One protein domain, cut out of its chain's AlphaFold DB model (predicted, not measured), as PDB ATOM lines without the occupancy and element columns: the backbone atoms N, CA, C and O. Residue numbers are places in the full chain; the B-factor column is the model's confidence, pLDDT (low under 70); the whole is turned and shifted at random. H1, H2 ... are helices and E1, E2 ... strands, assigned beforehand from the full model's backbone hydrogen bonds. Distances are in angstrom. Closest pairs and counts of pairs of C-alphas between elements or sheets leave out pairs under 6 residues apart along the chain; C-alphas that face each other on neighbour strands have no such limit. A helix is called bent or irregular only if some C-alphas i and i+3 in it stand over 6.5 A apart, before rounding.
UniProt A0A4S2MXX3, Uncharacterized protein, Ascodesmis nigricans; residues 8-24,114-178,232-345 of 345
ATOM      1  N   ARG A   8     146.789 149.574 117.279       59.22
ATOM      2  CA  ARG A   8     146.865 148.586 116.192       59.22
ATOM      3  C   ARG A   8     148.277 148.000 116.101       59.22
ATOM      4  O   ARG A   8     149.170 148.618 115.538       59.22
ATOM      5  N   SER A   9     148.460 146.799 116.643       74.12
ATOM      6  CA  SER A   9     149.614 145.938 116.356       74.12
ATOM      7  C   SER A   9     149.692 145.607 114.857       74.12
ATOM      8  O   SER A   9     148.665 145.501 114.183       74.12
ATOM      9  N   LEU A  10     150.901 145.428 114.324       85.88
ATOM     10  CA  LEU A  10     151.104 144.893 112.977       85.88
ATOM     11  C   LEU A  10     151.565 143.436 113.081       85.88
ATOM     12  O   LEU A  10     152.588 143.155 113.702       85.88
ATOM     13  N   LEU A  11     150.817 142.534 112.449       91.12
ATOM     14  CA  LEU A  11     151.232 141.165 112.166       91.12
ATOM     15  C   LEU A  11     151.552 141.059 110.673       91.12
ATOM     16  O   LEU A  11     150.663 141.248 109.841       91.12
ATOM     17  N   VAL A  12     152.802 140.736 110.344       95.31
ATOM     18  CA  VAL A  12     153.215 140.350 108.987       95.31
ATOM     19  C   VAL A  12     153.570 138.869 108.997       95.31
ATOM     20  O   VAL A  12     154.318 138.422 109.865       95.31
ATOM     21  N   THR A  13     153.079 138.099 108.030       97.88
ATOM     22  CA  THR A  13     153.543 136.726 107.807       97.88
ATOM     23  C   THR A  13     153.948 136.486 106.362       97.88
ATOM     24  O   THR A  13     153.327 137.008 105.443       97.88
ATOM     25  N   PHE A  14     154.956 135.646 106.152       98.62
ATOM     26  CA  PHE A  14     155.470 135.285 104.825       98.62
ATOM     27  C   PHE A  14     155.205 133.801 104.511       98.62
ATOM     28  O   PHE A  14     155.098 133.009 105.449       98.62
ATOM     29  N   ASP A  15     155.122 133.379 103.245       98.50
ATOM     30  CA  ASP A  15     155.493 131.990 102.906       98.50
ATOM     31  C   ASP A  15     157.029 131.843 102.950       98.50
ATOM     32  O   ASP A  15     157.778 132.816 102.963       98.50
ATOM     33  N   ALA A  16     157.509 130.612 103.042       97.44
ATOM     34  CA  ALA A  16     158.906 130.248 103.148       97.44
ATOM     35  C   ALA A  16     159.553 130.017 101.774       97.44
ATOM     36  O   ALA A  16     160.560 130.647 101.458       97.44
ATOM     37  N   PHE A  17     158.982 129.116 100.973       95.12
ATOM     38  CA  PHE A  17     159.554 128.642  99.712       95.12
ATOM     39  C   PHE A  17     159.164 129.558  98.542       95.12
ATOM     40  O   PHE A  17     158.035 130.023  98.521       95.12
ATOM     41  N   GLU A  18     160.104 129.857  97.636       94.88
ATOM     42  CA  GLU A  18     160.043 130.861  96.540       94.88
ATOM     43  C   GLU A  18     159.691 132.313  96.962       94.88
ATOM     44  O   GLU A  18     159.903 133.253  96.199       94.88
ATOM     45  N   THR A  19     159.280 132.525  98.216       97.25
ATOM     46  CA  THR A  19     159.112 133.831  98.870       97.25
ATOM     47  C   THR A  19     160.358 134.225  99.684       97.25
ATOM     48  O   THR A  19     161.130 135.085  99.264       97.25
ATOM     49  N   LEU A  20     160.621 133.601 100.844       97.25
ATOM     50  CA  LEU A  20     161.800 133.938 101.665       97.25
ATOM     51  C   LEU A  20     163.085 133.247 101.182       97.25
ATOM     52  O   LEU A  20     164.172 133.817 101.319       97.25
ATOM     53  N   PHE A  21     162.982 132.030 100.645       97.25
ATOM     54  CA  PHE A  21     164.109 131.277 100.100       97.25
ATOM     55  C   PHE A  21     163.731 130.426  98.882       97.25
ATOM     56  O   PHE A  21     162.663 129.820  98.832       97.25
ATOM     57  N   SER A  22     164.657 130.308  97.933       96.50
ATOM     58  CA  SER A  22     164.502 129.531  96.697       96.50
ATOM     59  C   SER A  22     165.676 128.556  96.493       96.50
ATOM     60  O   SER A  22     166.727 128.699  97.134       96.50
ATOM     61  N   PRO A  23     165.549 127.504  95.661       96.62
ATOM     62  CA  PRO A  23     166.635 126.558  95.410       96.62
ATOM     63  C   PRO A  23     167.836 127.232  94.732       96.62
ATOM     64  O   PRO A  23     167.697 127.809  93.658       96.62
ATOM     65  N   ARG A  24     169.056 127.056  95.264       95.75
ATOM     66  CA  ARG A  24     170.294 127.642  94.680       95.75
ATOM     67  C   ARG A  24     170.538 127.215  93.231       95.75
ATOM     68  O   ARG A  24     171.289 127.859  92.504       95.75
ATOM     69  N   THR A 114     168.943 129.312  98.809       96.62
ATOM     70  CA  THR A 114     169.438 130.656  99.136       96.62
ATOM     71  C   THR A 114     168.300 131.480  99.717       96.62
ATOM     72  O   THR A 114     167.161 131.357  99.275       96.62
ATOM     73  N   LEU A 115     168.610 132.342 100.682       96.44
ATOM     74  CA  LEU A 115     167.691 133.382 101.136       96.44
ATOM     75  C   LEU A 115     167.554 134.439 100.025       96.44
ATOM     76  O   LEU A 115     168.540 134.725  99.336       96.44
ATOM     77  N   HIS A 116     166.366 135.014  99.844       96.62
ATOM     78  CA  HIS A 116     166.150 136.071  98.853       96.62
ATOM     79  C   HIS A 116     166.833 137.389  99.292       96.62
ATOM     80  O   HIS A 116     166.732 137.751 100.472       96.62
ATOM     81  N   PRO A 117     167.506 138.148  98.395       96.06
ATOM     82  CA  PRO A 117     168.420 139.231  98.786       96.06
ATOM     83  C   PRO A 117     167.839 140.326  99.689       96.06
ATOM     84  O   PRO A 117     168.553 140.836 100.550       96.06
ATOM     85  N   ILE A 118     166.557 140.687  99.535       96.44
ATOM     86  CA  ILE A 118     165.944 141.754 100.352       96.44
ATOM     87  C   ILE A 118     165.604 141.310 101.783       96.44
ATOM     88  O   ILE A 118     165.404 142.166 102.642       96.44
ATOM     89  N   VAL A 119     165.520 140.003 102.065       96.94
ATOM     90  CA  VAL A 119     164.957 139.476 103.325       96.94
ATOM     91  C   VAL A 119     165.691 139.972 104.580       96.94
ATOM     92  O   VAL A 119     164.996 140.411 105.499       96.94
ATOM     93  N   PRO A 120     167.040 140.003 104.656       95.69
ATOM     94  CA  PRO A 120     167.729 140.504 105.848       95.69
ATOM     95  C   PRO A 120     167.418 141.977 106.136       95.69
ATOM     96  O   PRO A 120     167.168 142.357 107.282       95.69
ATOM     97  N   ALA A 121     167.376 142.806 105.089       95.06
ATOM     98  CA  ALA A 121     167.051 144.223 105.207       95.06
ATOM     99  C   ALA A 121     165.564 144.445 105.532       95.06
ATOM    100  O   ALA A 121     165.238 145.287 106.367       95.06
ATOM    101  N   LEU A 122     164.668 143.651 104.941       95.88
ATOM    102  CA  LEU A 122     163.227 143.699 105.183       95.88
ATOM    103  C   LEU A 122     162.885 143.325 106.629       95.88
ATOM    104  O   LEU A 122     162.192 144.081 107.309       95.88
ATOM    105  N   LEU A 123     163.421 142.206 107.130       95.25
ATOM    106  CA  LEU A 123     163.266 141.813 108.531       95.25
ATOM    107  C   LEU A 123     163.837 142.889 109.466       95.25
ATOM    108  O   LEU A 123     163.207 143.208 110.473       95.25
ATOM    109  N   HIS A 124     164.967 143.515 109.120       92.00
ATOM    110  CA  HIS A 124     165.499 144.632 109.902       92.00
ATOM    111  C   HIS A 124     164.566 145.860 109.903       92.00
ATOM    112  O   HIS A 124     164.264 146.371 110.979       92.00
ATOM    113  N   ARG A 125     164.051 146.319 108.749       90.56
ATOM    114  CA  ARG A 125     163.120 147.469 108.679       90.56
ATOM    115  C   ARG A 125     161.815 147.197 109.431       90.56
ATOM    116  O   ARG A 125     161.357 148.065 110.167       90.56
ATOM    117  N   LEU A 126     161.256 145.988 109.332       89.88
ATOM    118  CA  LEU A 126     160.032 145.611 110.056       89.88
ATOM    119  C   LEU A 126     160.213 145.604 111.585       89.88
ATOM    120  O   LEU A 126     159.255 145.901 112.301       89.88
ATOM    121  N   ARG A 127     161.418 145.300 112.094       86.06
ATOM    122  CA  ARG A 127     161.746 145.354 113.535       86.06
ATOM    123  C   ARG A 127     162.160 146.744 114.025       86.06
ATOM    124  O   ARG A 127     161.787 147.111 115.134       86.06
ATOM    125  N   SER A 128     162.898 147.504 113.216       83.06
ATOM    126  CA  SER A 128     163.356 148.869 113.528       83.06
ATOM    127  C   SER A 128     162.306 149.955 113.244       83.06
ATOM    128  O   SER A 128     162.586 151.132 113.458       83.06
ATOM    129  N   CYS A 129     161.108 149.586 112.774       74.62
ATOM    130  CA  CYS A 129     159.983 150.506 112.601       74.62
ATOM    131  C   CYS A 129     159.690 151.252 113.923       74.62
ATOM    132  O   CYS A 129     159.408 150.592 114.930       74.62
ATOM    133  N   PRO A 130     159.734 152.599 113.957       66.06
ATOM    134  CA  PRO A 130     159.510 153.353 115.185       66.06
ATOM    135  C   PRO A 130     158.128 153.103 115.798       66.06
ATOM    136  O   PRO A 130     157.129 152.965 115.090       66.06
ATOM    137  N   ILE A 131     158.062 153.117 117.132       65.94
ATOM    138  CA  ILE A 131     156.789 153.073 117.855       65.94
ATOM    139  C   ILE A 131     156.120 154.449 117.730       65.94
ATOM    140  O   ILE A 131     156.563 155.424 118.333       65.94
ATOM    141  N   THR A 132     155.049 154.526 116.940       62.84
ATOM    142  CA  THR A 132     154.295 155.763 116.659       62.84
ATOM    143  C   THR A 132     152.848 155.655 117.155       62.84
ATOM    144  O   THR A 132     152.377 154.558 117.452       62.84
ATOM    145  N   PRO A 133     152.062 156.750 117.187       59.78
ATOM    146  CA  PRO A 133     150.621 156.664 117.443       59.78
ATOM    147  C   PRO A 133     149.844 155.788 116.440       59.78
ATOM    148  O   PRO A 133     148.736 155.353 116.756       59.78
ATOM    149  N   ARG A 134     150.407 155.515 115.248       59.94
ATOM    150  CA  ARG A 134     149.862 154.561 114.262       59.94
ATOM    151  C   ARG A 134     150.344 153.126 114.504       59.94
ATOM    152  O   ARG A 134     149.542 152.206 114.374       59.94
ATOM    153  N   HIS A 135     151.602 152.957 114.918       62.91
ATOM    154  CA  HIS A 135     152.242 151.674 115.240       62.91
ATOM    155  C   HIS A 135     152.697 151.630 116.715       62.91
ATOM    156  O   HIS A 135     153.894 151.659 116.994       62.91
ATOM    157  N   PRO A 136     151.775 151.580 117.699       63.19
ATOM    158  CA  PRO A 136     152.112 151.713 119.121       63.19
ATOM    159  C   PRO A 136     152.648 150.421 119.771       63.19
ATOM    160  O   PRO A 136     152.672 150.308 120.995       63.19
ATOM    161  N   ALA A 137     153.048 149.433 118.969       70.44
ATOM    162  CA  ALA A 137     153.682 148.191 119.399       70.44
ATOM    163  C   ALA A 137     154.593 147.657 118.273       70.44
ATOM    164  O   ALA A 137     154.284 147.905 117.103       70.44
ATOM    165  N   PRO A 138     155.672 146.911 118.586       78.38
ATOM    166  CA  PRO A 138     156.538 146.302 117.577       78.38
ATOM    167  C   PRO A 138     155.794 145.368 116.614       78.38
ATOM    168  O   PRO A 138     154.826 144.701 116.993       78.38
ATOM    169  N   THR A 139     156.294 145.265 115.382       86.44
ATOM    170  CA  THR A 139     155.801 144.302 114.390       86.44
ATOM    171  C   THR A 139     156.037 142.870 114.864       86.44
ATOM    172  O   THR A 139     157.180 142.471 115.116       86.44
ATOM    173  N   THR A 140     154.965 142.081 114.932       89.25
ATOM    174  CA  THR A 140     155.043 140.619 115.058       89.25
ATOM    175  C   THR A 140     155.271 140.034 113.668       89.25
ATOM    176  O   THR A 140     154.540 140.374 112.733       89.25
ATOM    177  N   ILE A 141     156.281 139.179 113.512       94.38
ATOM    178  CA  ILE A 141     156.657 138.592 112.219       94.38
ATOM    179  C   ILE A 141     156.534 137.071 112.298       94.38
ATOM    180  O   ILE A 141     157.119 136.456 113.181       94.38
ATOM    181  N   GLY A 142     155.816 136.446 111.370       95.94
ATOM    182  CA  GLY A 142     155.678 134.986 111.309       95.94
ATOM    183  C   GLY A 142     155.881 134.406 109.915       95.94
ATOM    184  O   GLY A 142     156.110 135.125 108.943       95.94
ATOM    185  N   ILE A 143     155.756 133.085 109.809       97.94
ATOM    186  CA  ILE A 143     155.758 132.359 108.531       97.94
ATOM    187  C   ILE A 143     154.550 131.417 108.493       97.94
ATOM    188  O   ILE A 143     154.312 130.690 109.458       97.94
ATOM    189  N   ILE A 144     153.808 131.419 107.383       98.06
ATOM    190  CA  ILE A 144     152.677 130.524 107.103       98.06
ATOM    191  C   ILE A 144     152.976 129.782 105.799       98.06
ATOM    192  O   ILE A 144     152.878 130.370 104.721       98.06
ATOM    193  N   SER A 145     153.317 128.496 105.886       97.69
ATOM    194  CA  SER A 145     153.772 127.713 104.730       97.69
ATOM    195  C   SER A 145     153.054 126.374 104.581       97.69
ATOM    196  O   SER A 145     152.798 125.665 105.561       97.69
ATOM    197  N   ASN A 146     152.801 125.984 103.330       97.88
ATOM    198  CA  ASN A 146     152.336 124.644 102.962       97.88
ATOM    199  C   ASN A 146     153.501 123.647 102.931       97.88
ATOM    200  O   ASN A 146     153.804 123.052 101.901       97.88
ATOM    201  N   SER A 147     154.161 123.516 104.078       95.94
ATOM    202  CA  SER A 147     155.393 122.757 104.264       95.94
ATOM    203  C   SER A 147     155.323 121.856 105.500       95.94
ATOM    204  O   SER A 147     154.388 121.921 106.308       95.94
ATOM    205  N   ASP A 148     156.341 121.016 105.656       93.38
ATOM    206  CA  ASP A 148     156.555 120.121 106.791       93.38
ATOM    207  C   ASP A 148     157.721 120.596 107.705       93.38
ATOM    208  O   ASP A 148     158.409 121.564 107.358       93.38
ATOM    209  N   PRO A 149     157.961 119.969 108.882       90.69
ATOM    210  CA  PRO A 149     158.831 120.485 109.958       90.69
ATOM    211  C   PRO A 149     160.335 120.693 109.684       90.69
ATOM    212  O   PRO A 149     161.097 120.845 110.636       90.69
ATOM    213  N   ARG A 150     160.790 120.733 108.428       93.12
ATOM    214  CA  ARG A 150     162.187 121.029 108.037       93.12
ATOM    215  C   ARG A 150     162.448 122.513 107.815       93.12
ATOM    216  O   ARG A 150     163.571 122.965 108.011       93.12
ATOM    217  N   VAL A 151     161.414 123.285 107.467       93.94
ATOM    218  CA  VAL A 151     161.498 124.748 107.298       93.94
ATOM    219  C   VAL A 151     162.215 125.464 108.459       93.94
ATOM    220  O   VAL A 151     163.019 126.343 108.164       93.94
ATOM    221  N   PRO A 152     162.043 125.097 109.751       91.25
ATOM    222  CA  PRO A 152     162.795 125.714 110.843       91.25
ATOM    223  C   PRO A 152     164.311 125.519 110.734       91.25
ATOM    224  O   PRO A 152     165.060 126.414 111.112       91.25
ATOM    225  N   PHE A 153     164.765 124.366 110.235       89.31
ATOM    226  CA  PHE A 153     166.183 124.063 110.039       89.31
ATOM    227  C   PHE A 153     166.727 124.870 108.856       89.31
ATOM    228  O   PHE A 153     167.709 125.586 109.019       89.31
ATOM    229  N   ILE A 154     166.015 124.861 107.722       93.56
ATOM    230  CA  ILE A 154     166.366 125.629 106.516       93.56
ATOM    231  C   ILE A 154     166.483 127.130 106.828       93.56
ATOM    232  O   ILE A 154     167.491 127.750 106.513       93.56
ATOM    233  N   ILE A 155     165.478 127.713 107.492       93.38
ATOM    234  CA  ILE A 155     165.436 129.139 107.860       93.38
ATOM    235  C   ILE A 155     166.599 129.513 108.798       93.38
ATOM    236  O   ILE A 155     167.234 130.550 108.596       93.38
ATOM    237  N   ARG A 156     166.923 128.656 109.777       92.69
ATOM    238  CA  ARG A 156     168.034 128.872 110.723       92.69
ATOM    239  C   ARG A 156     169.410 128.734 110.074       92.69
ATOM    240  O   ARG A 156     170.287 129.537 110.377       92.69
ATOM    241  N   ASP A 157     169.589 127.769 109.178       93.25
ATOM    242  CA  ASP A 157     170.841 127.539 108.443       93.25
ATOM    243  C   ASP A 157     171.076 128.616 107.359       93.25
ATOM    244  O   ASP A 157     172.203 129.016 107.084       93.25
ATOM    245  N   LEU A 158     169.994 129.211 106.840       94.75
ATOM    246  CA  LEU A 158     170.010 130.478 106.091       94.75
ATOM    247  C   LEU A 158     170.204 131.723 106.987       94.75
ATOM    248  O   LEU A 158     170.102 132.860 106.516       94.75
ATOM    249  N   GLY A 159     170.503 131.537 108.275       94.19
ATOM    250  CA  GLY A 159     170.882 132.582 109.222       94.19
ATOM    251  C   GLY A 159     169.728 133.373 109.844       94.19
ATOM    252  O   GLY A 159     170.002 134.322 110.575       94.19
ATOM    253  N   VAL A 160     168.462 133.037 109.586       93.81
ATOM    254  CA  VAL A 160     167.298 133.734 110.164       93.81
ATOM    255  C   VAL A 160     166.850 133.022 111.443       93.81
ATOM    256  O   VAL A 160     166.515 131.837 111.439       93.81
ATOM    257  N   ALA A 161     166.826 133.732 112.572       91.56
ATOM    258  CA  ALA A 161     166.428 133.130 113.845       91.56
ATOM    259  C   ALA A 161     164.897 133.047 113.990       91.56
ATOM    260  O   ALA A 161     164.175 133.955 113.581       91.56
ATOM    261  N   ILE A 162     164.413 131.979 114.637       90.06
ATOM    262  CA  ILE A 162     162.996 131.784 114.994       90.06
ATOM    263  C   ILE A 162     162.906 131.701 116.517       90.06
ATOM    264  O   ILE A 162     163.480 130.771 117.097       90.06
ATOM    265  N   THR A 163     162.229 132.658 117.154       84.38
ATOM    266  CA  THR A 163     162.347 132.886 118.608       84.38
ATOM    267  C   THR A 163     161.403 132.025 119.456       84.38
ATOM    268  O   THR A 163     161.845 131.513 120.479       84.38
ATOM    269  N   HIS A 164     160.171 131.761 119.005       78.31
ATOM    270  CA  HIS A 164     159.147 130.990 119.740       78.31
ATOM    271  C   HIS A 164     158.775 129.654 119.066       78.31
ATOM    272  O   HIS A 164     157.710 129.091 119.315       78.31
ATOM    273  N   TYR A 165     159.644 129.100 118.206       67.88
ATOM    274  CA  TYR A 165     159.342 127.840 117.497       67.88
ATOM    275  C   TYR A 165     158.974 126.687 118.449       67.88
ATOM    276  O   TYR A 165     158.161 125.826 118.124       67.88
ATOM    277  N   GLU A 166     159.559 126.668 119.647       54.94
ATOM    278  CA  GLU A 166     159.309 125.613 120.625       54.94
ATOM    279  C   GLU A 166     157.935 125.699 121.306       54.94
ATOM    280  O   GLU A 166     157.433 124.662 121.747       54.94
ATOM    281  N   THR A 167     157.298 126.873 121.371       51.12
ATOM    282  CA  THR A 167     155.920 127.014 121.875       51.12
ATOM    283  C   THR A 167     154.880 126.938 120.754       51.12
ATOM    284  O   THR A 167     153.782 126.441 121.005       51.12
ATOM    285  N   SER A 168     155.229 127.283 119.502       46.19
ATOM    286  CA  SER A 168     154.308 127.173 118.355       46.19
ATOM    287  C   SER A 168     154.226 125.777 117.707       46.19
ATOM    288  O   SER A 168     153.222 125.475 117.060       46.19
ATOM    289  N   ALA A 169     155.241 124.915 117.856       54.22
ATOM    290  CA  ALA A 169     155.308 123.616 117.170       54.22
ATOM    291  C   ALA A 169     154.789 122.414 117.999       54.22
ATOM    292  O   ALA A 169     155.056 122.322 119.204       54.22
ATOM    293  N   PRO A 170     154.134 121.415 117.367       55.53
ATOM    294  CA  PRO A 170     153.784 120.146 118.005       55.53
ATOM    295  C   PRO A 170     154.995 119.419 118.609       55.53
ATOM    296  O   PRO A 170     156.102 119.432 118.067       55.53
ATOM    297  N   ARG A 171     154.775 118.699 119.719       51.31
ATOM    298  CA  ARG A 171     155.839 117.956 120.430       51.31
ATOM    299  C   ARG A 171     156.546 116.910 119.558       51.31
ATOM    300  O   ARG A 171     157.728 116.660 119.761       51.31
ATOM    301  N   GLU A 172     155.837 116.325 118.597       54.16
ATOM    302  CA  GLU A 172     156.378 115.355 117.636       54.16
ATOM    303  C   GLU A 172     157.414 116.001 116.699       54.16
ATOM    304  O   GLU A 172     158.485 115.438 116.470       54.16
ATOM    305  N   SER A 173     157.136 117.222 116.236       48.91
ATOM    306  CA  SER A 173     158.024 118.025 115.387       48.91
ATOM    307  C   SER A 173     159.273 118.487 116.154       48.91
ATOM    308  O   SER A 173     160.375 118.495 115.607       48.91
ATOM    309  N   ARG A 174     159.148 118.750 117.466       47.53
ATOM    310  CA  ARG A 174     160.291 119.080 118.345       47.53
ATOM    311  C   ARG A 174     161.264 117.910 118.565       47.53
ATOM    312  O   ARG A 174     162.433 118.161 118.844       47.53
ATOM    313  N   ALA A 175     160.838 116.654 118.400       43.47
ATOM    314  CA  ALA A 175     161.685 115.479 118.641       43.47
ATOM    315  C   ALA A 175     162.859 115.317 117.648       43.47
ATOM    316  O   ALA A 175     163.748 114.510 117.896       43.47
ATOM    317  N   HIS A 176     162.882 116.081 116.550       42.56
ATOM    318  CA  HIS A 176     163.974 116.083 115.566       42.56
ATOM    319  C   HIS A 176     165.023 117.188 115.817       42.56
ATOM    320  O   HIS A 176     166.025 117.242 115.114       42.56
ATOM    321  N   LEU A 177     164.824 118.072 116.806       38.12
ATOM    322  CA  LEU A 177     165.720 119.212 117.077       38.12
ATOM    323  C   LEU A 177     166.999 118.856 117.860       38.12
ATOM    324  O   LEU A 177     167.841 119.730 118.041       38.12
ATOM    325  N   GLN A 178     167.131 117.629 118.376       32.72
ATOM    326  CA  GLN A 178     168.201 117.259 119.319       32.72
ATOM    327  C   GLN A 178     169.333 116.402 118.717       32.72
ATOM    328  O   GLN A 178     170.362 116.250 119.367       32.72
ATOM    329  N   GLY A 232     175.456 138.366 113.703       62.19
ATOM    330  CA  GLY A 232     175.653 137.685 112.414       62.19
ATOM    331  C   GLY A 232     174.418 136.988 111.824       62.19
ATOM    332  O   GLY A 232     174.538 136.365 110.775       62.19
ATOM    333  N   THR A 233     173.238 137.093 112.444       74.75
ATOM    334  CA  THR A 233     171.983 136.582 111.857       74.75
ATOM    335  C   THR A 233     171.377 137.513 110.803       74.75
ATOM    336  O   THR A 233     171.407 138.737 110.926       74.75
ATOM    337  N   ASN A 234     170.723 136.913 109.809       83.75
ATOM    338  CA  ASN A 234     169.974 137.555 108.724       83.75
ATOM    339  C   ASN A 234     168.580 138.069 109.162       83.75
ATOM    340  O   ASN A 234     167.667 138.163 108.346       83.75
ATOM    341  N   GLY A 235     168.391 138.390 110.446       88.44
ATOM    342  CA  GLY A 235     167.118 138.848 111.018       88.44
ATOM    343  C   GLY A 235     166.375 137.792 111.847       88.44
ATOM    344  O   GLY A 235     166.886 136.703 112.119       88.44
ATOM    345  N   THR A 236     165.161 138.140 112.291       91.44
ATOM    346  CA  THR A 236     164.345 137.310 113.196       91.44
ATOM    347  C   THR A 236     162.878 137.248 112.788       91.44
ATOM    348  O   THR A 236     162.246 138.276 112.529       91.44
ATOM    349  N   VAL A 237     162.298 136.053 112.866       93.69
ATOM    350  CA  VAL A 237     160.846 135.828 112.889       93.69
ATOM    351  C   VAL A 237     160.439 135.272 114.257       93.69
ATOM    352  O   VAL A 237     161.240 134.644 114.951       93.69
ATOM    353  N   ASP A 238     159.208 135.531 114.677       90.69
ATOM    354  CA  ASP A 238     158.720 135.153 116.002       90.69
ATOM    355  C   ASP A 238     158.242 133.707 116.049       90.69
ATOM    356  O   ASP A 238     158.648 132.954 116.930       90.69
ATOM    357  N   PHE A 239     157.415 133.306 115.083       92.00
ATOM    358  CA  PHE A 239     156.770 131.994 115.054       92.00
ATOM    359  C   PHE A 239     156.730 131.386 113.650       92.00
ATOM    360  O   PHE A 239     156.944 132.057 112.637       92.00
ATOM    361  N   LEU A 240     156.406 130.094 113.607       93.88
ATOM    362  CA  LEU A 240     156.202 129.328 112.383       93.88
ATOM    363  C   LEU A 240     154.844 128.615 112.436       93.88
ATOM    364  O   LEU A 240     154.467 128.074 113.479       93.88
ATOM    365  N   THR A 241     154.133 128.575 111.312       94.88
ATOM    366  CA  THR A 241     152.894 127.811 111.133       94.88
ATOM    367  C   THR A 241     152.990 127.007 109.840       94.88
ATOM    368  O   THR A 241     153.091 127.561 108.745       94.88
ATOM    369  N   LEU A 242     153.001 125.683 109.981       95.25
ATOM    370  CA  LEU A 242     153.234 124.731 108.897       95.25
ATOM    371  C   LEU A 242     151.994 123.872 108.677       95.25
ATOM    372  O   LEU A 242     151.391 123.406 109.649       95.25
ATOM    373  N   SER A 243     151.628 123.615 107.419       96.25
ATOM    374  CA  SER A 243     150.413 122.847 107.122       96.25
ATOM    375  C   SER A 243     150.451 121.431 107.682       96.25
ATOM    376  O   SER A 243     149.422 120.933 108.143       96.25
ATOM    377  N   TYR A 244     151.623 120.785 107.718       94.62
ATOM    378  CA  TYR A 244     151.746 119.481 108.369       94.62
ATOM    379  C   TYR A 244     151.474 119.561 109.875       94.62
ATOM    380  O   TYR A 244     150.844 118.666 110.437       94.62
ATOM    381  N   ASP A 245     151.935 120.616 110.549       89.88
ATOM    382  CA  ASP A 245     151.789 120.751 111.998       89.88
ATOM    383  C   ASP A 245     150.318 120.962 112.384       89.88
ATOM    384  O   ASP A 245     149.813 120.233 113.243       89.88
ATOM    385  N   VAL A 246     149.613 121.874 111.697       91.62
ATOM    386  CA  VAL A 246     148.201 122.205 111.983       91.62
ATOM    387  C   VAL A 246     147.180 121.275 111.312       91.62
ATOM    388  O   VAL A 246     146.013 121.272 111.691       91.62
ATOM    389  N   GLY A 247     147.591 120.483 110.319       93.56
ATOM    390  CA  GLY A 247     146.749 119.516 109.604       93.56
ATOM    391  C   GLY A 247     145.996 120.051 108.379       93.56
ATOM    392  O   GLY A 247     145.615 119.250 107.524       93.56
ATOM    393  N   VAL A 248     145.852 121.371 108.240       94.00
ATOM    394  CA  VAL A 248     145.232 122.056 107.089       94.00
ATOM    395  C   VAL A 248     146.252 122.878 106.297       94.00
ATOM    396  O   VAL A 248     147.233 123.366 106.854       94.00
ATOM    397  N   SER A 249     146.015 123.045 104.995       95.88
ATOM    398  CA  SER A 249     146.904 123.742 104.054       95.88
ATOM    399  C   SER A 249     146.205 124.941 103.414       95.88
ATOM    400  O   SER A 249     145.024 124.855 103.082       95.88
ATOM    401  N   LYS A 250     146.948 126.019 103.134       97.44
ATOM    402  CA  LYS A 250     146.497 127.126 102.274       97.44
ATOM    403  C   LYS A 250     145.939 126.558 100.953       97.44
ATOM    404  O   LYS A 250     146.607 125.705 100.358       97.44
ATOM    405  N   PRO A 251     144.758 126.987 100.474       97.44
ATOM    406  CA  PRO A 251     144.031 128.197 100.867       97.44
ATOM    407  C   PRO A 251     143.052 128.051 102.054       97.44
ATOM    408  O   PRO A 251     142.273 128.967 102.291       97.44
ATOM    409  N   ASP A 252     143.045 126.942 102.805       97.50
ATOM    410  CA  ASP A 252     142.143 126.793 103.958       97.50
ATOM    411  C   ASP A 252     142.431 127.853 105.040       97.50
ATOM    412  O   ASP A 252     143.553 127.963 105.541       97.50
ATOM    413  N   LYS A 253     141.404 128.622 105.429       95.62
ATOM    414  CA  LYS A 253     141.510 129.699 106.427       95.62
ATOM    415  C   LYS A 253     142.032 129.228 107.793       95.62
ATOM    416  O   LYS A 253     142.600 130.031 108.531       95.62
ATOM    417  N   GLY A 254     141.883 127.947 108.134       94.38
ATOM    418  CA  GLY A 254     142.300 127.379 109.416       94.38
ATOM    419  C   GLY A 254     143.802 127.504 109.690       94.38
ATOM    420  O   GLY A 254     144.196 127.636 110.849       94.38
ATOM    421  N   ILE A 255     144.651 127.555 108.653       96.19
ATOM    422  CA  ILE A 255     146.094 127.801 108.835       96.19
ATOM    423  C   ILE A 255     146.380 129.260 109.238       96.19
ATOM    424  O   ILE A 255     147.277 129.509 110.039       96.19
ATOM    425  N   PHE A 256     145.570 130.217 108.770       96.19
ATOM    426  CA  PHE A 256     145.635 131.623 109.185       96.19
ATOM    427  C   PHE A 256     145.059 131.816 110.593       96.19
ATOM    428  O   PHE A 256     145.625 132.556 111.391       96.19
ATOM    429  N   GLU A 257     143.983 131.107 110.942       92.12
ATOM    430  CA  GLU A 257     143.420 131.101 112.303       92.12
ATOM    431  C   GLU A 257     144.414 130.505 113.321       92.12
ATOM    432  O   GLU A 257     144.567 131.031 114.427       92.12
ATOM    433  N   ALA A 258     145.163 129.465 112.935       91.69
ATOM    434  CA  ALA A 258     146.256 128.913 113.734       91.69
ATOM    435  C   ALA A 258     147.462 129.868 113.844       91.69
ATOM    436  O   ALA A 258     148.034 130.002 114.926       91.69
ATOM    437  N   ALA A 259     147.819 130.569 112.764       92.75
ATOM    438  CA  ALA A 259     148.880 131.577 112.770       92.75
ATOM    439  C   ALA A 259     148.524 132.808 113.621       92.75
ATOM    440  O   ALA A 259     149.377 133.329 114.338       92.75
ATOM    441  N   GLU A 260     147.260 133.249 113.610       89.94
ATOM    442  CA  GLU A 260     146.778 134.306 114.507       89.94
ATOM    443  C   GLU A 260     146.888 133.879 115.975       89.94
ATOM    444  O   GLU A 260     147.279 134.682 116.823       89.94
ATOM    445  N   LYS A 261     146.607 132.605 116.282       85.69
ATOM    446  CA  LYS A 261     146.820 132.069 117.629       85.69
ATOM    447  C   LYS A 261     148.308 132.036 118.004       85.69
ATOM    448  O   LYS A 261     148.652 132.504 119.081       85.69
ATOM    449  N   ALA A 262     149.190 131.557 117.127       86.12
ATOM    450  CA  ALA A 262     150.631 131.559 117.396       86.12
ATOM    451  C   ALA A 262     151.168 132.984 117.643       86.12
ATOM    452  O   ALA A 262     151.944 133.196 118.571       86.12
ATOM    453  N   ALA A 263     150.693 133.977 116.885       86.00
ATOM    454  CA  ALA A 263     150.999 135.390 117.113       86.00
ATOM    455  C   ALA A 263     150.426 135.943 118.438       86.00
ATOM    456  O   ALA A 263     151.056 136.797 119.062       86.00
ATOM    457  N   LEU A 264     149.254 135.471 118.889       79.44
ATOM    458  CA  LEU A 264     148.714 135.796 120.216       79.44
ATOM    459  C   LEU A 264     149.573 135.207 121.336       79.44
ATOM    460  O   LEU A 264     149.850 135.916 122.300       79.44
ATOM    461  N   ASP A 265     149.992 133.946 121.208       76.44
ATOM    462  CA  ASP A 265     150.795 133.247 122.216       76.44
ATOM    463  C   ASP A 265     152.179 133.934 122.362       76.44
ATOM    464  O   ASP A 265     152.557 134.314 123.469       76.44
ATOM    465  N   VAL A 266     152.844 134.269 121.241       74.75
ATOM    466  CA  VAL A 266     154.072 135.103 121.161       74.75
ATOM    467  C   VAL A 266     153.969 136.424 121.937       74.75
ATOM    468  O   VAL A 266     154.896 136.823 122.638       74.75
ATOM    469  N   VAL A 267     152.850 137.140 121.793       68.44
ATOM    470  CA  VAL A 267     152.628 138.432 122.472       68.44
ATOM    471  C   VAL A 267     152.126 138.229 123.914       68.44
ATOM    472  O   VAL A 267     152.247 139.128 124.748       68.44
ATOM    473  N   GLY A 268     151.586 137.048 124.222       58.78
ATOM    474  CA  GLY A 268     151.112 136.630 125.540       58.78
ATOM    475  C   GLY A 268     152.242 136.329 126.521       58.78
ATOM    476  O   GLY A 268     152.195 136.844 127.637       58.78
ATOM    477  N   GLU A 269     153.285 135.610 126.082       50.41
ATOM    478  CA  GLU A 269     154.465 135.255 126.902       50.41
ATOM    479  C   GLU A 269     155.154 136.499 127.521       50.41
ATOM    480  O   GLU A 269     155.767 136.429 128.586       50.41
ATOM    481  N   GLY A 270     154.991 137.681 126.910       44.41
ATOM    482  CA  GLY A 270     155.463 138.966 127.444       44.41
ATOM    483  C   GLY A 270     154.646 139.565 128.605       44.41
ATOM    484  O   GLY A 270     155.010 140.633 129.093       44.41
ATOM    485  N   ALA A 271     153.547 138.934 129.038       45.72
ATOM    486  CA  ALA A 271     152.615 139.471 130.042       45.72
ATOM    487  C   ALA A 271     152.370 138.554 131.260       45.72
ATOM    488  O   ALA A 271     151.601 138.922 132.155       45.72
ATOM    489  N   ASP A 272     152.989 137.372 131.314       46.41
ATOM    490  CA  ASP A 272     152.544 136.285 132.201       46.41
ATOM    491  C   ASP A 272     152.735 136.530 133.710       46.41
ATOM    492  O   ASP A 272     151.947 136.019 134.507       46.41
ATOM    493  N   GLU A 273     153.687 137.374 134.132       46.38
ATOM    494  CA  GLU A 273     153.870 137.708 135.560       46.38
ATOM    495  C   GLU A 273     152.723 138.567 136.128       46.38
ATOM    496  O   GLU A 273     152.369 138.436 137.301       46.38
ATOM    497  N   GLU A 274     152.081 139.400 135.299       48.16
ATOM    498  CA  GLU A 274     150.849 140.113 135.669       48.16
ATOM    499  C   GLU A 274     149.618 139.204 135.488       48.16
ATOM    500  O   GLU A 274     148.692 139.212 136.304       48.16
ATOM    501  N   TRP A 275     149.625 138.359 134.451       53.53
ATOM    502  CA  TRP A 275     148.521 137.457 134.115       53.53
ATOM    503  C   TRP A 275     148.266 136.386 135.188       53.53
ATOM    504  O   TRP A 275     147.112 136.209 135.574       53.53
ATOM    505  N   GLU A 276     149.291 135.719 135.733       53.94
ATOM    506  CA  GLU A 276     149.151 134.744 136.841       53.94
ATOM    507  C   GLU A 276     148.511 135.360 138.100       53.94
ATOM    508  O   GLU A 276     147.795 134.686 138.852       53.94
ATOM    509  N   LEU A 277     148.760 136.652 138.336       56.09
ATOM    510  CA  LEU A 277     148.279 137.393 139.501       56.09
ATOM    511  C   LEU A 277     146.835 137.882 139.298       56.09
ATOM    512  O   LEU A 277     146.025 137.821 140.227       56.09
ATOM    513  N   VAL A 278     146.484 138.296 138.077       56.09
ATOM    514  CA  VAL A 278     145.114 138.677 137.689       56.09
ATOM    515  C   VAL A 278     144.201 137.453 137.554       56.09
ATOM    516  O   VAL A 278     143.083 137.472 138.062       56.09
ATOM    517  N   ARG A 279     144.672 136.349 136.961       56.00
ATOM    518  CA  ARG A 279     143.902 135.102 136.759       56.00
ATOM    519  C   ARG A 279     143.406 134.468 138.062       56.00
ATOM    520  O   ARG A 279     142.415 133.751 138.057       56.00
ATOM    521  N   ARG A 280     144.068 134.757 139.187       58.12
ATOM    522  CA  ARG A 280     143.649 134.356 140.542       58.12
ATOM    523  C   ARG A 280     142.557 135.249 141.166       58.12
ATOM    524  O   ARG A 280     142.242 135.048 142.338       58.12
ATOM    525  N   ARG A 281     142.046 136.270 140.461       61.41
ATOM    526  CA  ARG A 281     141.250 137.371 141.054       61.41
ATOM    527  C   ARG A 281     139.977 137.795 140.307       61.41
ATOM    528  O   ARG A 281     139.231 138.581 140.877       61.41
ATOM    529  N   ILE A 282     139.737 137.310 139.091       64.25
ATOM    530  CA  ILE A 282     138.517 137.575 138.297       64.25
ATOM    531  C   ILE A 282     137.769 136.270 138.026       64.25
ATOM    532  O   ILE A 282     138.393 135.204 138.010       64.25
ATOM    533  N   ASP A 283     136.451 136.344 137.835       76.00
ATOM    534  CA  ASP A 283     135.639 135.155 137.547       76.00
ATOM    535  C   ASP A 283     135.764 134.669 136.087       76.00
ATOM    536  O   ASP A 283     136.458 135.264 135.259       76.00
ATOM    537  N   GLU A 284     135.138 133.535 135.765       59.94
ATOM    538  CA  GLU A 284     135.241 132.918 134.438       59.94
ATOM    539  C   GLU A 284     134.564 133.749 133.329       59.94
ATOM    540  O   GLU A 284     135.059 133.787 132.200       59.94
ATOM    541  N   GLY A 285     133.493 134.481 133.648       66.88
ATOM    542  CA  GLY A 285     132.820 135.401 132.729       66.88
ATOM    543  C   GLY A 285     133.619 136.685 132.512       66.88
ATOM    544  O   GLY A 285     133.828 137.091 131.367       66.88
ATOM    545  N   GLU A 286     134.143 137.283 133.583       64.50
ATOM    546  CA  GLU A 286     135.054 138.432 133.516       64.50
ATOM    547  C   GLU A 286     136.355 138.083 132.776       64.50
ATOM    548  O   GLU A 286     136.846 138.876 131.969       64.50
ATOM    549  N   MET A 287     136.895 136.877 132.983       60.50
ATOM    550  CA  MET A 287     138.049 136.363 132.243       60.50
ATOM    551  C   MET A 287     137.741 136.238 130.747       60.50
ATOM    552  O   MET A 287     138.563 136.667 129.934       60.50
ATOM    553  N   VAL A 288     136.580 135.694 130.365       61.81
ATOM    554  CA  VAL A 288     136.161 135.598 128.954       61.81
ATOM    555  C   VAL A 288     135.962 136.987 128.345       61.81
ATOM    556  O   VAL A 288     136.510 137.261 127.275       61.81
ATOM    557  N   GLU A 289     135.267 137.903 129.025       65.00
ATOM    558  CA  GLU A 289     135.042 139.259 128.514       65.00
ATOM    559  C   GLU A 289     136.354 140.062 128.425       65.00
ATOM    560  O   GLU A 289     136.561 140.820 127.474       65.00
ATOM    561  N   MET A 290     137.286 139.878 129.367       61.53
ATOM    562  CA  MET A 290     138.600 140.521 129.325       61.53
ATOM    563  C   MET A 290     139.518 139.898 128.264       61.53
ATOM    564  O   MET A 290     140.246 140.636 127.596       61.53
ATOM    565  N   MET A 291     139.468 138.580 128.048       56.91
ATOM    566  CA  MET A 291     140.143 137.917 126.924       56.91
ATOM    567  C   MET A 291     139.605 138.424 125.587       56.91
ATOM    568  O   MET A 291     140.389 138.792 124.710       56.91
ATOM    569  N   GLU A 292     138.284 138.551 125.448       57.94
ATOM    570  CA  GLU A 292     137.673 139.194 124.288       57.94
ATOM    571  C   GLU A 292     138.105 140.656 124.147       57.94
ATOM    572  O   GLU A 292     138.474 141.064 123.050       57.94
ATOM    573  N   LYS A 293     138.134 141.450 125.223       54.53
ATOM    574  CA  LYS A 293     138.625 142.840 125.195       54.53
ATOM    575  C   LYS A 293     140.110 142.929 124.820       54.53
ATOM    576  O   LYS A 293     140.473 143.846 124.085       54.53
ATOM    577  N   ARG A 294     140.969 141.990 125.247       56.12
ATOM    578  CA  ARG A 294     142.379 141.899 124.805       56.12
ATOM    579  C   ARG A 294     142.457 141.535 123.320       56.12
ATOM    580  O   ARG A 294     143.086 142.274 122.567       56.12
ATOM    581  N   LYS A 295     141.732 140.504 122.869       52.19
ATOM    582  CA  LYS A 295     141.655 140.104 121.450       52.19
ATOM    583  C   LYS A 295     141.145 141.253 120.565       52.19
ATOM    584  O   LYS A 295     141.789 141.594 119.582       52.19
ATOM    585  N   ARG A 296     140.066 141.937 120.970       50.47
ATOM    586  CA  ARG A 296     139.472 143.121 120.308       50.47
ATOM    587  C   ARG A 296     140.357 144.383 120.374       50.47
ATOM    588  O   ARG A 296     140.184 145.266 119.541       50.47
ATOM    589  N   ARG A 297     141.287 144.498 121.335       47.12
ATOM    590  CA  ARG A 297     142.338 145.544 121.354       47.12
ATOM    591  C   ARG A 297     143.487 145.237 120.393       47.12
ATOM    592  O   ARG A 297     144.126 146.169 119.922       47.12
ATOM    593  N   TRP A 298     143.747 143.958 120.142       55.97
ATOM    594  CA  TRP A 298     144.881 143.444 119.370       55.97
ATOM    595  C   TRP A 298     144.543 143.192 117.883       55.97
ATOM    596  O   TRP A 298     145.423 142.845 117.103       55.97
ATOM    597  N   THR A 299     143.301 143.445 117.440       55.06
ATOM    598  CA  THR A 299     142.884 143.414 116.018       55.06
ATOM    599  C   THR A 299     143.425 144.603 115.212       55.06
ATOM    600  O   THR A 299     142.673 145.410 114.654       55.06
ATOM    601  N   GLY A 300     144.748 144.733 115.153       71.31
ATOM    602  CA  GLY A 300     145.455 145.690 114.315       71.31
ATOM    603  C   GLY A 300     145.460 145.301 112.832       71.31
ATOM    604  O   GLY A 300     144.432 144.880 112.293       71.31
ATOM    605  N   ARG A 301     146.583 145.509 112.140       86.44
ATOM    606  CA  ARG A 301     146.748 145.134 110.725       86.44
ATOM    607  C   ARG A 301     147.352 143.727 110.651       86.44
ATOM    608  O   ARG A 301     148.310 143.441 111.363       86.44
ATOM    609  N   ARG A 302     146.794 142.860 109.804       91.88
ATOM    610  CA  ARG A 302     147.278 141.491 109.564       91.88
ATOM    611  C   ARG A 302     147.537 141.347 108.070       91.88
ATOM    612  O   ARG A 302     146.594 141.507 107.296       91.88
ATOM    613  N   VAL A 303     148.779 141.091 107.677       96.06
ATOM    614  CA  VAL A 303     149.196 141.003 106.270       96.06
ATOM    615  C   VAL A 303     149.912 139.679 106.039       96.06
ATOM    616  O   VAL A 303     150.843 139.359 106.774       96.06
ATOM    617  N   HIS A 304     149.505 138.934 105.014       98.38
ATOM    618  CA  HIS A 304     150.270 137.804 104.494       98.38
ATOM    619  C   HIS A 304     150.938 138.178 103.167       98.38
ATOM    620  O   HIS A 304     150.351 138.890 102.344       98.38
ATOM    621  N   VAL A 305     152.156 137.685 102.968       98.69
ATOM    622  CA  VAL A 305     152.978 137.897 101.780       98.69
ATOM    623  C   VAL A 305     153.414 136.542 101.230       98.69
ATOM    624  O   VAL A 305     153.960 135.730 101.976       98.69
ATOM    625  N   GLY A 306     153.201 136.298  99.942       98.31
ATOM    626  CA  GLY A 306     153.634 135.064  99.285       98.31
ATOM    627  C   GLY A 306     153.523 135.140  97.764       98.31
ATOM    628  O   GLY A 306     152.850 136.032  97.238       98.31
ATOM    629  N   ASP A 307     154.236 134.268  97.059       97.31
ATOM    630  CA  ASP A 307     154.360 134.266  95.597       97.31
ATOM    631  C   ASP A 307     153.143 133.668  94.869       97.31
ATOM    632  O   ASP A 307     152.900 134.000  93.704       97.31
ATOM    633  N   GLU A 308     152.307 132.862  95.533       96.81
ATOM    634  CA  GLU A 308     151.156 132.234  94.891       96.81
ATOM    635  C   GLU A 308     149.849 132.984  95.174       96.81
ATOM    636  O   GLU A 308     149.232 132.861  96.236       96.81
ATOM    637  N   TRP A 309     149.322 133.666  94.151       96.88
ATOM    638  CA  TRP A 309     148.062 134.415  94.241       96.88
ATOM    639  C   TRP A 309     146.915 133.650  94.924       96.88
ATOM    640  O   TRP A 309     146.217 134.215  95.765       96.88
ATOM    641  N   ARG A 310     146.696 132.371  94.581       97.25
ATOM    642  CA  ARG A 310     145.572 131.589  95.125       97.25
ATOM    643  C   ARG A 310     145.797 131.170  96.579       97.25
ATOM    644  O   ARG A 310     144.863 131.253  97.374       97.25
ATOM    645  N   LYS A 311     146.990 130.673  96.914       94.62
ATOM    646  CA  LYS A 311     147.280 130.136  98.253       94.62
ATOM    647  C   LYS A 311     147.613 131.233  99.260       94.62
ATOM    648  O   LYS A 311     147.286 131.059 100.426       94.62
ATOM    649  N   ASP A 312     148.147 132.366  98.819       98.12
ATOM    650  CA  ASP A 312     148.630 133.408  99.725       98.12
ATOM    651  C   ASP A 312     147.708 134.620  99.696       98.12
ATOM    652  O   ASP A 312     147.038 134.933 100.681       98.12
ATOM    653  N   VAL A 313     147.615 135.276  98.538       98.19
ATOM    654  CA  VAL A 313     146.943 136.574  98.405       98.19
ATOM    655  C   VAL A 313     145.427 136.455  98.536       98.19
ATOM    656  O   VAL A 313     144.806 137.248  99.244       98.19
ATOM    657  N   GLN A 314     144.825 135.474  97.864       97.88
ATOM    658  CA  GLN A 314     143.392 135.205  97.926       97.88
ATOM    659  C   GLN A 314     143.004 134.573  99.268       97.88
ATOM    660  O   GLN A 314     142.087 135.072  99.917       97.88
ATOM    661  N   ALA A 315     143.726 133.545  99.726       97.62
ATOM    662  CA  ALA A 315     143.410 132.863 100.982       97.62
ATOM    663  C   ALA A 315     143.497 133.790 102.206       97.62
ATOM    664  O   ALA A 315     142.625 133.749 103.071       97.62
ATOM    665  N   ALA A 316     144.493 134.683 102.257       97.94
ATOM    666  CA  ALA A 316     144.584 135.691 103.311       97.94
ATOM    667  C   ALA A 316     143.353 136.612 103.317       97.94
ATOM    668  O   ALA A 316     142.773 136.859 104.372       97.94
ATOM    669  N   ARG A 317     142.893 137.061 102.141       97.44
ATOM    670  CA  ARG A 317     141.681 137.891 102.005       97.44
ATOM    671  C   ARG A 317     140.421 137.136 102.431       97.44
ATOM    672  O   ARG A 317     139.586 137.706 103.127       97.44
ATOM    673  N   GLU A 318     140.312 135.855 102.088       96.25
ATOM    674  CA  GLU A 318     139.219 134.970 102.522       96.25
ATOM    675  C   GLU A 318     139.259 134.687 104.041       96.25
ATOM    676  O   GLU A 318     138.209 134.546 104.667       96.25
ATOM    677  N   ALA A 319     140.441 134.722 104.667       95.38
ATOM    678  CA  ALA A 319     140.627 134.706 106.123       95.38
ATOM    679  C   ALA A 319     140.443 136.088 106.803       95.38
ATOM    680  O   ALA A 319     140.600 136.213 108.021       95.38
ATOM    681  N   GLY A 320     140.114 137.148 106.054       94.38
ATOM    682  CA  GLY A 320     139.940 138.509 106.584       94.38
ATOM    683  C   GLY A 320     141.253 139.221 106.944       94.38
ATOM    684  O   GLY A 320     141.282 140.058 107.852       94.38
ATOM    685  N   TRP A 321     142.351 138.855 106.290       95.12
ATOM    686  CA  TRP A 321     143.657 139.515 106.340       95.12
ATOM    687  C   TRP A 321     143.905 140.277 105.026       95.12
ATOM    688  O   TRP A 321     143.193 140.111 104.036       95.12
ATOM    689  N   GLU A 322     144.939 141.107 104.989       96.19
ATOM    690  CA  GLU A 322     145.452 141.658 103.736       96.19
ATOM    691  C   GLU A 322     146.413 140.663 103.074       96.19
ATOM    692  O   GLU A 322     147.171 139.973 103.752       96.19
ATOM    693  N   GLY A 323     146.382 140.593 101.742       97.50
ATOM    694  CA  GLY A 323     147.240 139.712 100.950       97.50
ATOM    695  C   GLY A 323     148.078 140.509  99.954       97.50
ATOM    696  O   GLY A 323     147.509 141.241  99.131       97.50
ATOM    697  N   VAL A 324     149.399 140.339 100.025       98.31
ATOM    698  CA  VAL A 324     150.420 140.964  99.169       98.31
ATOM    699  C   VAL A 324     151.117 139.884  98.342       98.31
ATOM    700  O   VAL A 324     151.546 138.871  98.884       98.31
ATOM    701  N   LEU A 325     151.233 140.102  97.030       97.88
ATOM    702  CA  LEU A 325     151.945 139.188  96.138       97.88
ATOM    703  C   LEU A 325     153.456 139.446  96.225       97.88
ATOM    704  O   LEU A 325     153.894 140.581  96.015       97.88
ATOM    705  N   TRP A 326     154.239 138.408  96.513       97.75
ATOM    706  CA  TRP A 326     155.692 138.426  96.358       97.75
ATOM    707  C   TRP A 326     156.064 138.288  94.876       97.75
ATOM    708  O   TRP A 326     155.359 137.637  94.106       97.75
ATOM    709  N   ARG A 327     157.171 138.909  94.463       94.62
ATOM    710  CA  ARG A 327     157.742 138.789  93.114       94.62
ATOM    711  C   ARG A 327     159.263 138.761  93.245       94.62
ATOM    712  O   ARG A 327     159.792 139.502  94.061       94.62
ATOM    713  N   ASP A 328     159.955 137.962  92.437       88.56
ATOM    714  CA  ASP A 328     161.431 137.868  92.450       88.56
ATOM    715  C   ASP A 328     162.121 139.201  92.068       88.56
ATOM    716  O   ASP A 328     163.276 139.440  92.401       88.56
ATOM    717  N   ASP A 329     161.392 140.117  91.415       93.25
ATOM    718  CA  ASP A 329     161.844 141.473  91.083       93.25
ATOM    719  C   ASP A 329     161.399 142.558  92.089       93.25
ATOM    720  O   ASP A 329     161.582 143.748  91.822       93.25
ATOM    721  N   ILE A 330     160.805 142.195  93.236       94.25
ATOM    722  CA  ILE A 330     160.297 143.181  94.205       94.25
ATOM    723  C   ILE A 330     161.433 143.859  94.983       94.25
ATOM    724  O   ILE A 330     162.305 143.205  95.561       94.25
ATOM    725  N   THR A 331     161.420 145.194  95.028       96.75
ATOM    726  CA  THR A 331     162.424 145.952  95.788       96.75
ATOM    727  C   THR A 331     162.118 145.953  97.286       96.75
ATOM    728  O   THR A 331     160.990 145.695  97.723       96.75
ATOM    729  N   LEU A 332     163.134 146.266  98.096       95.50
ATOM    730  CA  LEU A 332     162.965 146.456  99.537       95.50
ATOM    731  C   LEU A 332     161.963 147.583  99.813       95.50
ATOM    732  O   LEU A 332     161.092 147.440 100.666       95.50
ATOM    733  N   GLU A 333     162.073 148.672  99.061       94.88
ATOM    734  CA  GLU A 333     161.275 149.888  99.180       94.88
ATOM    735  C   GLU A 333     159.811 149.612  98.813       94.88
ATOM    736  O   GLU A 333     158.915 149.935  99.589       94.88
ATOM    737  N   GLU A 334     159.564 148.914  97.696       95.12
ATOM    738  CA  GLU A 334     158.219 148.512  97.271       95.12
ATOM    739  C   GLU A 334     157.551 147.580  98.302       95.12
ATOM    740  O   GLU A 334     156.338 147.655  98.527       95.12
ATOM    741  N   MET A 335     158.317 146.685  98.933       96.19
ATOM    742  CA  MET A 335     157.795 145.799  99.976       96.19
ATOM    743  C   MET A 335     157.530 146.550 101.288       96.19
ATOM    744  O   MET A 335     156.487 146.348 101.914       96.19
ATOM    745  N   VAL A 336     158.439 147.438 101.700       92.94
ATOM    746  CA  VAL A 336     158.283 148.279 102.898       92.94
ATOM    747  C   VAL A 336     157.056 149.182 102.767       92.94
ATOM    748  O   VAL A 336     156.236 149.191 103.685       92.94
ATOM    749  N   GLU A 337     156.851 149.834 101.619       91.50
ATOM    750  CA  GLU A 337     155.678 150.685 101.367       91.50
ATOM    751  C   GLU A 337     154.363 149.897 101.510       91.50
ATOM    752  O   GLU A 337     153.430 150.337 102.184       91.50
ATOM    753  N   LYS A 338     154.282 148.678 100.957       92.62
ATOM    754  CA  LYS A 338     153.082 147.828 101.094       92.62
ATOM    755  C   LYS A 338     152.819 147.386 102.540       92.62
ATOM    756  O   LYS A 338     151.654 147.221 102.927       92.62
ATOM    757  N   LEU A 339     153.863 147.174 103.345       91.25
ATOM    758  CA  LEU A 339     153.763 146.615 104.702       91.25
ATOM    759  C   LEU A 339     153.631 147.662 105.816       91.25
ATOM    760  O   LEU A 339     152.909 147.409 106.786       91.25
ATOM    761  N   LEU A 340     154.255 148.829 105.671       85.56
ATOM    762  CA  LEU A 340     154.241 149.915 106.662       85.56
ATOM    763  C   LEU A 340     153.459 151.158 106.198       85.56
ATOM    764  O   LEU A 340     153.019 151.938 107.038       85.56
ATOM    765  N   GLY A 341     153.213 151.303 104.894       79.81
ATOM    766  CA  GLY A 341     152.758 152.553 104.280       79.81
ATOM    767  C   GLY A 341     153.939 153.408 103.794       79.81
ATOM    768  O   GLY A 341     155.092 152.996 103.944       79.81
ATOM    769  N   PRO A 342     153.676 154.590 103.205       70.38
ATOM    770  CA  PRO A 342     154.733 155.544 102.879       70.38
ATOM    771  C   PRO A 342     155.437 156.022 104.156       70.38
ATOM    772  O   PRO A 342     154.805 156.164 105.207       70.38
ATOM    773  N   GLU A 343     156.737 156.300 104.057       60.66
ATOM    774  CA  GLU A 343     157.471 156.973 105.133       60.66
ATOM    775  C   GLU A 343     156.962 158.425 105.239       60.66
ATOM    776  O   GLU A 343     156.735 159.078 104.221       60.66
ATOM    777  N   GLU A 344     156.702 158.909 106.458       57.19
ATOM    778  CA  GLU A 344     156.263 160.296 106.675       57.19
ATOM    779  C   GLU A 344     157.489 161.228 106.666       57.19
ATOM    780  O   GLU A 344     158.463 160.937 107.363       57.19
ATOM    781  N   GLU A 345     157.430 162.309 105.873       39.38
ATOM    782  CA  GLU A 345     158.479 163.348 105.752       39.38
ATOM    783  C   GLU A 345     158.671 164.187 107.033       39.38
ATOM    784  O   GLU A 345     157.654 164.550 107.673       39.38
TER     785      GLU A 345
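What this domain is: This is residues 8 to 24, 114 to 178 and 232 to 345 of the 345 residues of an uncharacterized protein of Ascodesmis nigricans (UniProt A0A4S2MXX3). A twisted sheet of five parallel strands makes the core, with H6 and H8 over one face and H9 over the other, where H1 packs on H9. H6 runs on past the sheet, kinks and sticks out with residues 270 to 277, and H7 folds back toward E5, so that the two make an arm; the short H2, H3 and H5 are at the E4 edge. The 196 printed residues, with nine named helices and six named strands, run E1 E2 H1 E3 H2 H3 H4 E4 H5 H6 H7 E5 H8 E6 H9; the sheet's order is E4 E3 E1 E5 E6. The class is mixed, helices and strands, and the whole is compact, with a radius of gyration of the C-alphas of 17.1 A and spans of 55 by 49 by 36 A.

Where its parts are: Find C-alpha 10 at (151.104, 144.893, 112.977), where E1, residues 10 to 14, begins. Beside it look for E3, 140 to 145, 16.6 A long, and E5, 301 to 306, 16.7 A; then E4, 239 to 242, and E6, 322 to 325. E2 is 21 to 23. The helices are H1, 119 to 128, 14.0 A; H2, 151 to 157; H3, 165 to 168; H4, 171 to 174; H5, 243 to 246; H6, 254 to 279, 28.5 A; H7, 284 to 298, 20.8 A; H8, 309 to 318, 12.1 A; and H9, 332 to 340, ending at C-alpha 340, (154.241, 149.915, 106.662).

How they stand to each other: Across the sheet, look for N 241 and O 143 at 2.8 A, N 142 and O 12 at 2.9 A, N 305 and O 13 at 2.8 A, and N 304 and O 322 at 2.8 A. H6 is over E3, at a height of 10.9 A; C-alphas 259 and 241 are closest to each other of H6 and E4, 5.7 A. H6 is irregular, C-alphas 270 and 273 being 8.4 A apart, with a kink of 88 degrees near residue 271. On the same face H8 runs along E5 and E6, 7.5 A high; E5, H8 and E6 form a strand-helix-strand unit, two parallel neighbours joined through a helix, with a right-handed crossover. On the opposite face H9 is over E5, 10.5 A high, and touches H1, C-alphas 122 and 332 being closest at 6.3 A. H1, H2 and H3 only graze the sheet; H4, H5 and H7 are not on it. Every O i to N i+4 pair is within hydrogen-bond range in H1, H2, H7 and H9, but 16 of 22 in H6 and 4 of 6 in H8; H3, H4 and H5 are too short for one.

The domain as a whole: C-alphas 24 and 283 are farthest apart, 55.6 A. Two cuts leave out residues 25 to 113, with a C-alpha gap of 5.4 A, and 179 to 231, with 22.8 A. H1 to E3 is a long link. E2 pairs with no named strand. Mean pLDDT of the printed part is 81.3; it is under 70 for 58 residues, among them 165 to 178, 267 to 282 and 284 to 299.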